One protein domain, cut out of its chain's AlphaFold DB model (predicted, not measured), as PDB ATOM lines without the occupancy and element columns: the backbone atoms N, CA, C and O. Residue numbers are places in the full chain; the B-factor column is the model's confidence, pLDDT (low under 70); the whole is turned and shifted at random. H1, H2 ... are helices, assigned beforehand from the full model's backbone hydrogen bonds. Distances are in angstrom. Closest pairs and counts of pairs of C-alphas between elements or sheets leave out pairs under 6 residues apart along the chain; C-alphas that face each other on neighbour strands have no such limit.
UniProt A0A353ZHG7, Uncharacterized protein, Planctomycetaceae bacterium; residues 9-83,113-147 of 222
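What this domain is: This is residues 9 to 83 and 113 to 147 of the 222 residues of an uncharacterized protein of Planctomycetaceae bacterium (UniProt A0A353ZHG7). Three long helices make an elongated stack with H3 in the middle: H1 packs slantwise across one side of H3 and H4 crosses it on another side, while the short helix H2 lies near the first residues of H3. The last residues of H3 and the two after it, 78 to 83, stick out at one end of the long axis, and the link between H2 and H3 makes the other end. The printed part has 110 residues with four named helices, H1, H2, H3 and H4 in that order, and no named strand; the class is all helix. It is only just loose, close to compact, with a radius of gyration of the C-alphas of 16.1 A, and its outline is a rod spanning 59 by 27 by 19 A.

How they stand to each other: H1, residues 9 to 32, touches H3, residues 51 to 81, with 88 pairs of C-alphas within 8 A. The closest C-alphas of the two are those of Gly 19 and Gly 63, 4.0 A apart. They run opposite ways at a steep tilt of 36 degrees, only just past shallow. H2, residues 34 to 40, is close to H1 but not clearly touching it: their closest C-alphas, those of Gly 30 and Tyr 37, are 7.0 A apart, and their lines stand about perpendicular at 74 degrees. H2 touches residues 51 to 55 of H3 alone, closest at the C-alphas of Pro 34 and Pro 51, 5.5 A apart; the two run the same way at a steep tilt of 69 degrees, only just short of about perpendicular. H3 is the hub, touching the three other helices. H4, residues 113 to 147, touches H3, with the C-alphas of Gln 62 and Gly 131 closest at 4.7 A; they run opposite ways at a shallow tilt of 34 degrees, only just short of steep. H4 is apart from H1 and from H2. In H1, H2, H3 and H4 every O i to N i+4 pair is within hydrogen-bond range.

Where its parts are: H1 begins at C-alpha 9, (287.583, 211.579, 204.891), and measures 34.4 A from first to last C-alpha. H2 has seven residues. H3 begins at C-alpha 51, (281.566, 235.398, 184.207), and is 43.6 A long. H4, the longest helix with 35 residues, measures 49.1 A and ends at C-alpha 147, (293.542, 231.650, 172.920).

The domain as a whole: The two C-alphas farthest apart are those of Gly 46 and Arg 83, at 59.0 A. The link from H1 to H2 is tight and that from H2 to H3, 10 residues, is short. The link from H3 to H4 runs across the cut: residues 84 to 112 are not printed, and C-alphas 83 and 113 are 18.6 A apart. Residues 78 to 83, of which 78 to 81 belong to H3, stand free. The mean pLDDT of the printed part is 76.8; residues 41 to 49, 83 and 135 are under 70.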
ATOM      1  N   GLN A   9     288.920 211.602 205.475       89.44
ATOM      2  CA  GLN A   9     287.583 211.579 204.891       89.44
ATOM      3  C   GLN A   9     286.708 212.747 205.372       89.44
ATOM      4  O   GLN A   9     286.046 213.374 204.552       89.44
ATOM      5  N   GLN A  10     286.716 213.072 206.670       86.25
ATOM      6  CA  GLN A  10     285.962 214.215 207.196       86.25
ATOM      7  C   GLN A  10     286.514 215.536 206.662       86.25
ATOM      8  O   GLN A  10     285.739 216.384 206.229       86.25
ATOM      9  N   THR A  11     287.840 215.686 206.618       85.94
ATOM     10  CA  THR A  11     288.486 216.886 206.070       85.94
ATOM     11  C   THR A  11     288.114 217.109 204.604       85.94
ATOM     12  O   THR A  11     287.766 218.224 204.219       85.94
ATOM     13  N   LEU A  12     288.125 216.048 203.790       84.62
ATOM     14  CA  LEU A  12     287.746 216.120 202.378       84.62
ATOM     15  C   LEU A  12     286.253 216.408 202.184       84.62
ATOM     16  O   LEU A  12     285.910 217.195 201.307       84.62
ATOM     17  N   LEU A  13     285.370 215.822 203.001       87.06
ATOM     18  CA  LEU A  13     283.929 216.095 202.944       87.06
ATOM     19  C   LEU A  13     283.615 217.557 203.270       87.06
ATOM     20  O   LEU A  13     282.823 218.180 202.567       87.06
ATOM     21  N   TRP A  14     284.262 218.120 204.293       83.75
ATOM     22  CA  TRP A  14     284.121 219.538 204.617       83.75
ATOM     23  C   TRP A  14     284.685 220.429 203.515       83.75
ATOM     24  O   TRP A  14     284.007 221.365 203.099       83.75
ATOM     25  N   GLY A  15     285.862 220.100 202.978       79.25
ATOM     26  CA  GLY A  15     286.397 220.776 201.798       79.25
ATOM     27  C   GLY A  15     285.393 220.773 200.644       79.25
ATOM     28  O   GLY A  15     285.055 221.823 200.114       79.25
ATOM     29  N   LEU A  16     284.842 219.614 200.284       84.69
ATOM     30  CA  LEU A  16     283.858 219.500 199.204       84.69
ATOM     31  C   LEU A  16     282.586 220.309 199.478       84.69
ATOM     32  O   LEU A  16     282.135 221.028 198.591       84.69
ATOM     33  N   ALA A  17     282.028 220.237 200.689       83.50
ATOM     34  CA  ALA A  17     280.815 220.967 201.051       83.50
ATOM     35  C   ALA A  17     281.003 222.485 200.918       83.50
ATOM     36  O   ALA A  17     280.191 223.165 200.286       83.50
ATOM     37  N   PHE A  18     282.105 223.016 201.454       83.38
ATOM     38  CA  PHE A  18     282.428 224.431 201.301       83.38
ATOM     39  C   PHE A  18     282.802 224.785 199.861       83.38
ATOM     40  O   PHE A  18     282.472 225.878 199.416       83.38
ATOM     41  N   GLY A  19     283.431 223.875 199.115       81.81
ATOM     42  CA  GLY A  19     283.699 224.045 197.690       81.81
ATOM     43  C   GLY A  19     282.416 224.217 196.885       81.81
ATOM     44  O   GLY A  19     282.286 225.182 196.144       81.81
ATOM     45  N   VAL A  20     281.414 223.361 197.092       84.00
ATOM     46  CA  VAL A  20     280.104 223.501 196.434       84.00
ATOM     47  C   VAL A  20     279.446 224.834 196.798       84.00
ATOM     48  O   VAL A  20     279.013 225.560 195.904       84.00
ATOM     49  N   LEU A  21     279.428 225.200 198.085       83.69
ATOM     50  CA  LEU A  21     278.890 226.491 198.533       83.69
ATOM     51  C   LEU A  21     279.620 227.672 197.886       83.69
ATOM     52  O   LEU A  21     278.983 228.601 197.391       83.69
ATOM     53  N   GLY A  22     280.949 227.617 197.845       80.75
ATOM     54  CA  GLY A  22     281.784 228.620 197.206       80.75
ATOM     55  C   GLY A  22     281.508 228.729 195.708       80.75
ATOM     56  O   GLY A  22     281.353 229.838 195.204       80.75
ATOM     57  N   SER A  23     281.358 227.607 194.997       80.88
ATOM     58  CA  SER A  23     280.962 227.601 193.584       80.88
ATOM     59  C   SER A  23     279.591 228.232 193.372       80.88
ATOM     60  O   SER A  23     279.449 229.050 192.468       80.88
ATOM     61  N   CYS A  24     278.596 227.916 194.204       84.06
ATOM     62  CA  CYS A  24     277.265 228.519 194.108       84.06
ATOM     63  C   CYS A  24     277.306 230.037 194.344       84.06
ATOM     64  O   CYS A  24     276.706 230.797 193.582       84.06
ATOM     65  N   LEU A  25     278.044 230.494 195.360       83.62
ATOM     66  CA  LEU A  25     278.217 231.923 195.640       83.62
ATOM     67  C   LEU A  25     278.956 232.632 194.502       83.62
ATOM     68  O   LEU A  25     278.520 233.689 194.050       83.62
ATOM     69  N   GLY A  26     280.026 232.026 193.990       80.94
ATOM     70  CA  GLY A  26     280.785 232.548 192.860       80.94
ATOM     71  C   GLY A  26     279.969 232.604 191.568       80.94
ATOM     72  O   GLY A  26     280.021 233.606 190.861       80.94
ATOM     73  N   MET A  27     279.149 231.586 191.279       80.69
ATOM     74  CA  MET A  27     278.187 231.615 190.168       80.69
ATOM     75  C   MET A  27     277.183 232.755 190.329       80.69
ATOM     76  O   MET A  27     276.927 233.484 189.373       80.69
ATOM     77  N   THR A  28     276.640 232.923 191.536       84.38
ATOM     78  CA  THR A  28     275.662 233.976 191.839       84.38
ATOM     79  C   THR A  28     276.282 235.360 191.647       84.38
ATOM     80  O   THR A  28     275.672 236.218 191.016       84.38
ATOM     81  N   LEU A  29     277.523 235.563 192.100       79.94
ATOM     82  CA  LEU A  29     278.281 236.793 191.852       79.94
ATOM     83  C   LEU A  29     278.560 237.009 190.363       79.94
ATOM     84  O   LEU A  29     278.395 238.122 189.880       79.94
ATOM     85  N   GLY A  30     278.941 235.964 189.626       80.62
ATOM     86  CA  GLY A  30     279.177 236.054 188.183       80.62
ATOM     87  C   GLY A  30     277.912 236.387 187.390       80.62
ATOM     88  O   GLY A  30     277.993 237.039 186.352       80.62
ATOM     89  N   TRP A  31     276.747 235.973 187.890       80.19
ATOM     90  CA  TRP A  31     275.450 236.284 187.295       80.19
ATOM     91  C   TRP A  31     274.956 237.694 187.648       80.19
ATOM     92  O   TRP A  31     274.482 238.409 186.769       80.19
ATOM     93  N   LEU A  32     275.089 238.111 188.912       84.00
ATOM     94  CA  LEU A  32     274.610 239.412 189.396       84.00
ATOM     95  C   LEU A  32     275.556 240.570 189.055       84.00
ATOM     96  O   LEU A  32     275.103 241.682 188.795       84.00
ATOM     97  N   LEU A  33     276.867 240.323 189.075       85.62
ATOM     98  CA  LEU A  33     277.911 241.313 188.823       85.62
ATOM     99  C   LEU A  33     278.886 240.811 187.745       85.62
ATOM    100  O   LEU A  33     280.067 240.600 188.022       85.62
ATOM    101  N   PRO A  34     278.442 240.653 186.488       77.62
ATOM    102  CA  PRO A  34     279.324 240.226 185.401       77.62
ATOM    103  C   PRO A  34     280.494 241.202 185.196       77.62
ATOM    104  O   PRO A  34     281.629 240.785 184.960       77.62
ATOM    105  N   VAL A  35     280.240 242.500 185.396       78.62
ATOM    106  CA  VAL A  35     281.249 243.563 185.295       78.62
ATOM    107  C   VAL A  35     282.319 243.437 186.380       78.62
ATOM    108  O   VAL A  35     283.471 243.741 186.102       78.62
ATOM    109  N   TYR A  36     281.995 242.919 187.575       76.00
ATOM    110  CA  TYR A  36     282.975 242.752 188.658       76.00
ATOM    111  C   TYR A  36     284.169 241.916 188.196       76.00
ATOM    112  O   TYR A  36     285.312 242.349 188.331       76.00
ATOM    113  N   TYR A  37     283.904 240.766 187.571       71.44
ATOM    114  CA  TYR A  37     284.953 239.903 187.034       71.44
ATOM    115  C   TYR A  37     285.698 240.560 185.864       71.44
ATOM    116  O   TYR A  37     286.905 240.397 185.754       71.44
ATOM    117  N   GLN A  38     285.038 241.372 185.039       72.50
ATOM    118  CA  GLN A  38     285.718 242.114 183.970       72.50
ATOM    119  C   GLN A  38     286.699 243.156 184.524       72.50
ATOM    120  O   GLN A  38     287.856 243.189 184.107       72.50
ATOM    121  N   THR A  39     286.272 243.945 185.514       76.12
ATOM    122  CA  THR A  39     287.126 244.946 186.171       76.12
ATOM    123  C   THR A  39     288.256 244.325 186.974       76.12
ATOM    124  O   THR A  39     289.391 244.776 186.878       76.12
ATOM    125  N   VAL A  40     287.965 243.286 187.760       73.31
ATOM    126  CA  VAL A  40     288.978 242.627 188.583       73.31
ATOM    127  C   VAL A  40     290.030 241.997 187.690       73.31
ATOM    128  O   VAL A  40     291.209 242.261 187.884       73.31
ATOM    129  N   PHE A  41     289.609 241.194 186.709       69.25
ATOM    130  CA  PHE A  41     290.509 240.389 185.886       69.25
ATOM    131  C   PHE A  41     291.155 241.176 184.746       69.25
ATOM    132  O   PHE A  41     291.898 240.589 183.968       69.25
ATOM    133  N   SER A  42     290.907 242.494 184.666       67.00
ATOM    134  CA  SER A  42     291.461 243.390 183.640       67.00
ATOM    135  C   SER A  42     291.393 242.765 182.245       67.00
ATOM    136  O   SER A  42     292.355 242.794 181.476       67.00
ATOM    137  N   LEU A  43     290.263 242.121 181.948       64.69
ATOM    138  CA  LEU A  43     290.101 241.373 180.711       64.69
ATOM    139  C   LEU A  43     290.139 242.367 179.551       64.69
ATOM    140  O   LEU A  43     289.377 243.334 179.527       64.69
ATOM    141  N   ARG A  44     291.062 242.145 178.608       62.22
ATOM    142  CA  ARG A  44     291.202 242.973 177.404       62.22
ATOM    143  C   ARG A  44     289.852 243.068 176.685       62.22
ATOM    144  O   ARG A  44     289.143 242.067 176.570       62.22
ATOM    145  N   GLU A  45     289.517 244.256 176.183       56.19
ATOM    146  CA  GLU A  45     288.281 244.492 175.427       56.19
ATOM    147  C   GLU A  45     288.088 243.423 174.332       56.19
ATOM    148  O   GLU A  45     289.009 243.114 173.575       56.19
ATOM    149  N   GLY A  46     286.894 242.821 174.282       59.34
ATOM    150  CA  GLY A  46     286.535 241.759 173.329       59.34
ATOM    151  C   GLY A  46     286.683 240.321 173.848       59.34
ATOM    152  O   GLY A  46     286.350 239.373 173.135       59.34
ATOM    153  N   ILE A  47     287.145 240.137 175.087       57.44
ATOM    154  CA  ILE A  47     287.310 238.826 175.716       57.44
ATOM    155  C   ILE A  47     286.284 238.664 176.844       57.44
ATOM    156  O   ILE A  47     286.424 239.264 177.905       57.44
ATOM    157  N   ASP A  48     285.272 237.816 176.629       66.88
ATOM    158  CA  ASP A  48     284.257 237.482 177.639       66.88
ATOM    159  C   ASP A  48     284.390 236.010 178.085       66.88
ATOM    160  O   ASP A  48     283.789 235.100 177.497       66.88
ATOM    161  N   PRO A  49     285.242 235.711 179.082       63.22
ATOM    162  CA  PRO A  49     285.291 234.403 179.703       63.22
ATOM    163  C   PRO A  49     284.065 234.308 180.609       63.22
ATOM    164  O   PRO A  49     284.148 234.672 181.774       63.22
ATOM    165  N   GLY A  50     282.938 233.852 180.049       77.75
ATOM    166  CA  GLY A  50     281.618 233.799 180.689       77.75
ATOM    167  C   GLY A  50     281.657 233.894 182.228       77.75
ATOM    168  O   GLY A  50     282.083 232.928 182.875       77.75
ATOM    169  N   PRO A  51     281.240 235.025 182.824       76.81
ATOM    170  CA  PRO A  51     281.566 235.398 184.207       76.81
ATOM    171  C   PRO A  51     281.051 234.391 185.239       76.81
ATOM    172  O   PRO A  51     281.657 234.196 186.289       76.81
ATOM    173  N   VAL A  52     279.980 233.670 184.904       79.56
ATOM    174  CA  VAL A  52     279.430 232.574 185.710       79.56
ATOM    175  C   VAL A  52     280.416 231.409 185.846       79.56
ATOM    176  O   VAL A  52     280.580 230.876 186.940       79.56
ATOM    177  N   ALA A  53     281.097 231.014 184.766       75.19
ATOM    178  CA  ALA A  53     282.045 229.898 184.788       75.19
ATOM    179  C   ALA A  53     283.321 230.258 185.560       75.19
ATOM    180  O   ALA A  53     283.844 229.439 186.317       75.19
ATOM    181  N   VAL A  54     283.793 231.500 185.405       78.88
ATOM    182  CA  VAL A  54     284.923 232.029 186.181       78.88
ATOM    183  C   VAL A  54     284.551 232.096 187.660       78.88
ATOM    184  O   VAL A  54     285.277 231.564 188.499       78.88
ATOM    185  N   GLY A  55     283.385 232.661 187.977       78.38
ATOM    186  CA  GLY A  55     282.875 232.730 189.341       78.38
ATOM    187  C   GLY A  55     282.728 231.354 189.988       78.38
ATOM    188  O   GLY A  55     283.216 231.149 191.098       78.38
ATOM    189  N   ALA A  56     282.152 230.381 189.278       78.62
ATOM    190  CA  ALA A  56     282.004 229.002 189.742       78.62
ATOM    191  C   ALA A  56     283.337 228.351 190.130       78.62
ATOM    192  O   ALA A  56     283.443 227.731 191.192       78.62
ATOM    193  N   GLY A  57     284.343 228.474 189.258       79.50
ATOM    194  CA  GLY A  57     285.652 227.856 189.453       79.50
ATOM    195  C   GLY A  57     286.422 228.500 190.600       79.50
ATOM    196  O   GLY A  57     286.899 227.804 191.496       79.50
ATOM    197  N   VAL A  58     286.485 229.835 190.609       81.62
ATOM    198  CA  VAL A  58     287.182 230.601 191.654       81.62
ATOM    199  C   VAL A  58     286.520 230.378 193.013       81.62
ATOM    200  O   VAL A  58     287.203 230.038 193.981       81.62
ATOM    201  N   GLY A  59     285.193 230.497 193.075       80.75
ATOM    202  CA  GLY A  59     284.432 230.265 194.298       80.75
ATOM    203  C   GLY A  59     284.577 228.829 194.804       80.75
ATOM    204  O   GLY A  59     284.765 228.619 195.999       80.75
ATOM    205  N   GLY A  60     284.579 227.843 193.904       80.62
ATOM    206  CA  GLY A  60     284.753 226.435 194.261       80.62
ATOM    207  C   GLY A  60     286.089 226.138 194.926       80.62
ATOM    208  O   GLY A  60     286.151 225.486 195.968       80.62
ATOM    209  N   MET A  61     287.171 226.666 194.354       79.88
ATOM    210  CA  MET A  61     288.516 226.471 194.888       79.88
ATOM    211  C   MET A  61     288.716 227.202 196.223       79.88
ATOM    212  O   MET A  61     289.263 226.620 197.162       79.88
ATOM    213  N   GLN A  62     288.223 228.442 196.336       80.25
ATOM    214  CA  GLN A  62     288.225 229.206 197.591       80.25
ATOM    215  C   GLN A  62     287.446 228.485 198.690       80.25
ATOM    216  O   GLN A  62     287.951 228.323 199.800       80.25
ATOM    217  N   GLY A  63     286.242 228.013 198.362       79.31
ATOM    218  CA  GLY A  63     285.402 227.250 199.269       79.31
ATOM    219  C   GLY A  63     286.098 225.980 199.744       79.31
ATOM    220  O   GLY A  63     286.170 225.734 200.943       79.31
ATOM    221  N   PHE A  64     286.698 225.209 198.835       80.81
ATOM    222  CA  PHE A  64     287.377 223.967 199.197       80.81
ATOM    223  C   PHE A  64     288.551 224.193 200.154       80.81
ATOM    224  O   PHE A  64     288.622 223.569 201.215       80.81
ATOM    225  N   ILE A  65     289.446 225.120 199.808       80.31
ATOM    226  CA  ILE A  65     290.623 225.443 200.625       80.31
ATOM    227  C   ILE A  65     290.194 226.033 201.976       80.31
ATOM    228  O   ILE A  65     290.697 225.613 203.022       80.31
ATOM    229  N   GLY A  66     289.228 226.957 201.960       78.19
ATOM    230  CA  GLY A  66     288.636 227.554 203.156       78.19
ATOM    231  C   GLY A  66     288.024 226.512 204.087       78.19
ATOM    232  O   GLY A  66     288.321 226.509 205.280       78.19
ATOM    233  N   GLY A  67     287.244 225.575 203.545       78.75
ATOM    234  CA  GLY A  67     286.618 224.492 204.303       78.75
ATOM    235  C   GLY A  67     287.626 223.547 204.953       78.75
ATOM    236  O   GLY A  67     287.469 223.197 206.124       78.75
ATOM    237  N   VAL A  68     288.691 223.177 204.233       80.12
ATOM    238  CA  VAL A  68     289.775 222.337 204.775       80.12
ATOM    239  C   VAL A  68     290.487 223.045 205.926       80.12
ATOM    240  O   VAL A  68     290.634 222.465 207.004       80.12
ATOM    241  N   ILE A  69     290.902 224.300 205.729       80.19
ATOM    242  CA  ILE A  69     291.601 225.078 206.764       80.19
ATOM    243  C   ILE A  69     290.701 225.274 207.984       80.19
ATOM    244  O   ILE A  69     291.141 225.051 209.112       80.19
ATOM    245  N   TRP A  70     289.434 225.622 207.765       79.69
ATOM    246  CA  TRP A  70     288.461 225.800 208.833       79.69
ATOM    247  C   TRP A  70     288.293 224.527 209.663       79.69
ATOM    248  O   TRP A  70     288.432 224.564 210.885       79.69
ATOM    249  N   PHE A  71     288.091 223.378 209.018       81.25
ATOM    250  CA  PHE A  71     287.943 222.107 209.721       81.25
ATOM    251  C   PHE A  71     289.201 221.703 210.506       81.25
ATOM    252  O   PHE A  71     289.093 221.206 211.631       81.25
ATOM    253  N   LEU A  72     290.396 221.948 209.958       80.12
ATOM    254  CA  LEU A  72     291.661 221.687 210.653       80.12
ATOM    255  C   LEU A  72     291.820 222.570 211.894       80.12
ATOM    256  O   LEU A  72     292.181 222.065 212.957       80.12
ATOM    257  N   VAL A  73     291.496 223.862 211.787       81.00
ATOM    258  CA  VAL A  73     291.503 224.800 212.918       81.00
ATOM    259  C   VAL A  73     290.517 224.343 213.992       81.00
ATOM    260  O   VAL A  73     290.897 224.242 215.159       81.00
ATOM    261  N   LEU A  74     289.290 223.976 213.603       80.88
ATOM    262  CA  LEU A  74     288.285 223.452 214.531       80.88
ATOM    263  C   LEU A  74     288.761 222.185 215.252       80.88
ATOM    264  O   LEU A  74     288.586 222.051 216.465       80.88
ATOM    265  N   SER A  75     289.397 221.275 214.515       81.38
ATOM    266  CA  SER A  75     289.918 220.017 215.053       81.38
ATOM    267  C   SER A  75     291.066 220.248 216.038       81.38
ATOM    268  O   SER A  75     291.089 219.644 217.110       81.38
ATOM    269  N   LEU A  76     291.991 221.158 215.714       80.19
ATOM    270  CA  LEU A  76     293.129 221.494 216.571       80.19
ATOM    271  C   LEU A  76     292.683 222.188 217.864       80.19
ATOM    272  O   LEU A  76     293.160 221.842 218.943       80.19
ATOM    273  N   LEU A  77     291.744 223.130 217.762       75.06
ATOM    274  CA  LEU A  77     291.161 223.817 218.915       75.06
ATOM    275  C   LEU A  77     290.411 222.850 219.826       75.06
ATOM    276  O   LEU A  77     290.608 222.891 221.038       75.06
ATOM    277  N   ARG A  78     289.607 221.939 219.265       78.44
ATOM    278  CA  ARG A  78     288.952 220.887 220.051       78.44
ATOM    279  C   ARG A  78     289.978 220.033 220.795       78.44
ATOM    280  O   ARG A  78     289.854 219.838 221.998       78.44
ATOM    281  N   ALA A  79     291.033 219.606 220.104       77.94
ATOM    282  CA  ALA A  79     292.124 218.851 220.712       77.94
ATOM    283  C   ALA A  79     292.912 219.646 221.767       77.94
ATOM    284  O   ALA A  79     293.619 219.031 222.562       77.94
ATOM    285  N   TRP A  80     292.838 220.981 221.764       75.12
ATOM    286  CA  TRP A  80     293.452 221.851 222.767       75.12
ATOM    287  C   TRP A  80     292.549 222.051 223.989       75.12
ATOM    288  O   TRP A  80     293.032 221.949 225.112       75.12
ATOM    289  N   VAL A  81     291.243 222.256 223.778       74.50
ATOM    290  CA  VAL A  81     290.232 222.365 224.848       74.50
ATOM    291  C   VAL A  81     290.094 221.053 225.622       74.50
ATOM    292  O   VAL A  81     289.968 221.077 226.841       74.50
ATOM    293  N   ASP A  82     290.183 219.913 224.934       73.25
ATOM    294  CA  ASP A  82     290.083 218.590 225.555       73.25
ATOM    295  C   ASP A  82     291.371 218.186 226.319       73.25
ATOM    296  O   ASP A  82     291.432 217.091 226.886       73.25
ATOM    297  N   ARG A  83     292.420 219.033 226.356       69.50
ATOM    298  CA  ARG A  83     293.626 218.740 227.149       69.50
ATOM    299  C   ARG A  83     293.354 218.989 228.632       69.50
ATOM    300  O   ARG A  83     292.977 220.103 228.996       69.50
ATOM    301  N   TRP A 113     282.338 231.285 221.918       73.81
ATOM    302  CA  TRP A 113     281.694 231.427 220.597       73.81
ATOM    303  C   TRP A 113     282.206 232.633 219.794       73.81
ATOM    304  O   TRP A 113     282.312 232.545 218.574       73.81
ATOM    305  N   PHE A 114     282.596 233.723 220.457       75.81
ATOM    306  CA  PHE A 114     283.183 234.908 219.832       75.81
ATOM    307  C   PHE A 114     284.595 234.635 219.307       75.81
ATOM    308  O   PHE A 114     284.929 235.056 218.205       75.81
ATOM    309  N   VAL A 115     285.408 233.873 220.048       74.50
ATOM    310  CA  VAL A 115     286.741 233.443 219.585       74.50
ATOM    311  C   VAL A 115     286.617 232.522 218.370       74.50
ATOM    312  O   VAL A 115     287.357 232.692 217.401       74.50
ATOM    313  N   TRP A 116     285.645 231.600 218.375       71.00
ATOM    314  CA  TRP A 116     285.343 230.760 217.210       71.00
ATOM    315  C   TRP A 116     284.935 231.603 216.003       71.00
ATOM    316  O   TRP A 116     285.483 231.431 214.917       71.00
ATOM    317  N   LEU A 117     284.009 232.542 216.193       75.81
ATOM    318  CA  LEU A 117     283.513 233.402 215.123       75.81
ATOM    319  C   LEU A 117     284.627 234.286 214.544       75.81
ATOM    320  O   LEU A 117     284.788 234.346 213.326       75.81
ATOM    321  N   ALA A 118     285.438 234.909 215.401       73.94
ATOM    322  CA  ALA A 118     286.561 235.746 214.988       73.94
ATOM    323  C   ALA A 118     287.644 234.938 214.253       73.94
ATOM    324  O   ALA A 118     288.109 235.354 213.193       73.94
ATOM    325  N   GLY A 119     288.007 233.758 214.770       75.69
ATOM    326  CA  GLY A 119     288.955 232.857 214.113       75.69
ATOM    327  C   GLY A 119     288.456 232.381 212.746       75.69
ATOM    328  O   GLY A 119     289.234 232.320 211.796       75.69
ATOM    329  N   GLY A 120     287.153 232.114 212.620       74.88
ATOM    330  CA  GLY A 120     286.533 231.728 211.352       74.88
ATOM    331  C   GLY A 120     286.485 232.836 210.331       74.88
ATOM    332  O   GLY A 120     286.854 232.610 209.183       74.88
ATOM    333  N   LEU A 121     286.126 234.045 210.752       74.00
ATOM    334  CA  LEU A 121     286.174 235.226 209.896       74.00
ATOM    335  C   LEU A 121     287.598 235.525 209.418       74.00
ATOM    336  O   LEU A 121     287.795 235.801 208.235       74.00
ATOM    337  N   ALA A 122     288.596 235.419 210.297       73.88
ATOM    338  CA  ALA A 122     289.995 235.614 209.927       73.88
ATOM    339  C   ALA A 122     290.470 234.546 208.926       73.88
ATOM    340  O   ALA A 122     291.049 234.883 207.892       73.88
ATOM    341  N   ALA A 123     290.168 233.269 209.183       72.94
ATOM    342  CA  ALA A 123     290.509 232.173 208.279       72.94
ATOM    343  C   ALA A 123     289.814 232.317 206.913       72.94
ATOM    344  O   ALA A 123     290.468 232.181 205.879       72.94
ATOM    345  N   LEU A 124     288.522 232.660 206.893       73.00
ATOM    346  CA  LEU A 124     287.764 232.943 205.669       73.00
ATOM    347  C   LEU A 124     288.355 234.123 204.895       73.00
ATOM    348  O   LEU A 124     288.467 234.054 203.677       73.00
ATOM    349  N   SER A 125     288.783 235.177 205.588       73.38
ATOM    350  CA  SER A 125     289.384 236.351 204.946       73.38
ATOM    351  C   SER A 125     290.712 236.002 204.272       73.38
ATOM    352  O   SER A 125     290.916 236.314 203.099       73.38
ATOM    353  N   VAL A 126     291.605 235.297 204.976       76.50
ATOM    354  CA  VAL A 126     292.915 234.899 204.432       76.50
ATOM    355  C   VAL A 126     292.759 233.912 203.274       76.50
ATOM    356  O   VAL A 126     293.378 234.088 202.225       76.50
ATOM    357  N   THR A 127     291.908 232.896 203.432       72.38
ATOM    358  CA  THR A 127     291.647 231.911 202.368       72.38
ATOM    359  C   THR A 127     290.917 232.515 201.176       72.38
ATOM    360  O   THR A 127     291.237 232.168 200.040       72.38
ATOM    361  N   GLY A 128     290.017 233.471 201.408       74.81
ATOM    362  CA  GLY A 128     289.358 234.243 200.360       74.81
ATOM    363  C   GLY A 128     290.364 235.018 199.512       74.81
ATOM    364  O   GLY A 128     290.388 234.847 198.297       74.81
ATOM    365  N   VAL A 129     291.257 235.796 200.135       74.31
ATOM    366  CA  VAL A 129     292.286 236.573 199.414       74.31
ATOM    367  C   VAL A 129     293.279 235.658 198.685       74.31
ATOM    368  O   VAL A 129     293.591 235.879 197.511       74.31
ATOM    369  N   ALA A 130     293.755 234.597 199.341       72.69
ATOM    370  CA  ALA A 130     294.689 233.649 198.734       72.69
ATOM    371  C   ALA A 130     294.054 232.894 197.554       72.69
ATOM    372  O   ALA A 130     294.646 232.791 196.482       72.69
ATOM    373  N   GLY A 131     292.822 232.405 197.707       72.88
ATOM    374  CA  GLY A 131     292.124 231.716 196.626       72.88
ATOM    375  C   GLY A 131     291.690 232.666 195.507       72.88
ATOM    376  O   GLY A 131     291.636 232.260 194.352       72.88
ATOM    377  N   PHE A 132     291.434 233.943 195.807       72.19
ATOM    378  CA  PHE A 132     291.169 234.971 194.798       72.19
ATOM    379  C   PHE A 132     292.399 235.250 193.941       72.19
ATOM    380  O   PHE A 132     292.313 235.194 192.720       72.19
ATOM    381  N   THR A 133     293.558 235.466 194.564       72.06
ATOM    382  CA  THR A 133     294.822 235.700 193.845       72.06
ATOM    383  C   THR A 133     295.284 234.475 193.053       72.06
ATOM    384  O   THR A 133     295.732 234.609 191.914       72.06
ATOM    385  N   ALA A 134     295.128 233.269 193.605       71.69
ATOM    386  CA  ALA A 134     295.420 232.029 192.887       71.69
ATOM    387  C   ALA A 134     294.446 231.799 191.720       71.69
ATOM    388  O   ALA A 134     294.876 231.492 190.608       71.69
ATOM    389  N   GLY A 135     293.145 231.997 191.952       68.56
ATOM    390  CA  GLY A 135     292.108 231.891 190.927       68.56
ATOM    391  C   GLY A 135     292.293 232.910 189.803       68.56
ATOM    392  O   GLY A 135     292.097 232.570 188.638       68.56
ATOM    393  N   PHE A 136     292.753 234.118 190.138       70.12
ATOM    394  CA  PHE A 136     293.158 235.145 189.182       70.12
ATOM    395  C   PHE A 136     294.242 234.644 188.232       70.12
ATOM    396  O   PHE A 136     294.020 234.580 187.024       70.12
ATOM    397  N   ARG A 137     295.376 234.193 188.783       70.94
ATOM    398  CA  ARG A 137     296.502 233.705 187.974       70.94
ATOM    399  C   ARG A 137     296.143 232.485 187.137       70.94
ATOM    400  O   ARG A 137     296.552 232.379 185.986       70.94
ATOM    401  N   TRP A 138     295.362 231.568 187.703       73.12
ATOM    402  CA  TRP A 138     294.905 230.391 186.972       73.12
ATOM    403  C   TRP A 138     293.955 230.760 185.827       73.12
ATOM    404  O   TRP A 138     294.029 230.173 184.744       73.12
ATOM    405  N   GLY A 139     293.054 231.719 186.061       70.31
ATOM    406  CA  GLY A 139     292.120 232.233 185.064       70.31
ATOM    407  C   GLY A 139     292.847 232.871 183.883       70.31
ATOM    408  O   GLY A 139     292.544 232.529 182.740       70.31
ATOM    409  N   GLU A 140     293.840 233.709 184.172       72.94
ATOM    410  CA  GLU A 140     294.719 234.349 183.188       72.94
ATOM    411  C   GLU A 140     295.467 233.298 182.350       72.94
ATOM    412  O   GLU A 140     295.307 233.238 181.130       72.94
ATOM    413  N   GLN A 141     296.140 232.346 183.005       75.75
ATOM    414  CA  GLN A 141     296.902 231.295 182.323       75.75
ATOM    415  C   GLN A 141     296.018 230.359 181.476       75.75
ATOM    416  O   GLN A 141     296.354 230.001 180.344       75.75
ATOM    417  N   SER A 142     294.859 229.954 182.003       73.06
ATOM    418  CA  SER A 142     293.909 229.098 181.274       73.06
ATOM    419  C   SER A 142     293.295 229.819 180.077       73.06
ATOM    420  O   SER A 142     292.873 229.192 179.100       73.06
ATOM    421  N   PHE A 143     293.172 231.138 180.170       74.25
ATOM    422  CA  PHE A 143     292.657 231.953 179.094       74.25
ATOM    423  C   PHE A 143     293.680 232.094 177.962       74.25
ATOM    424  O   PHE A 143     293.343 231.775 176.818       74.25
ATOM    425  N   GLU A 144     294.925 232.450 178.283       79.50
ATOM    426  CA  GLU A 144     296.032 232.498 177.320       79.50
ATOM    427  C   GLU A 144     296.189 231.163 176.589       79.50
ATOM    428  O   GLU A 144     296.235 231.125 175.360       79.50
ATOM    429  N   TYR A 145     296.147 230.049 177.325       80.19
ATOM    430  CA  TYR A 145     296.216 228.716 176.734       80.19
ATOM    431  C   TYR A 145     295.076 228.458 175.737       80.19
ATOM    432  O   TYR A 145     295.297 227.952 174.634       80.19
ATOM    433  N   ARG A 146     293.836 228.836 176.077       82.50
ATOM    434  CA  ARG A 146     292.686 228.670 175.172       82.50
ATOM    435  C   ARG A 146     292.789 229.556 173.934       82.50
ATOM    436  O   ARG A 146     292.437 229.094 172.847       82.50
ATOM    437  N   GLN A 147     293.271 230.790 174.072       84.12
ATOM    438  CA  GLN A 147     293.542 231.650 172.920       84.12
ATOM    439  C   GLN A 147     294.632 231.060 172.033       84.12
ATOM    440  O   GLN A 147     294.433 230.978 170.826       84.12
TER     441      GLN A 147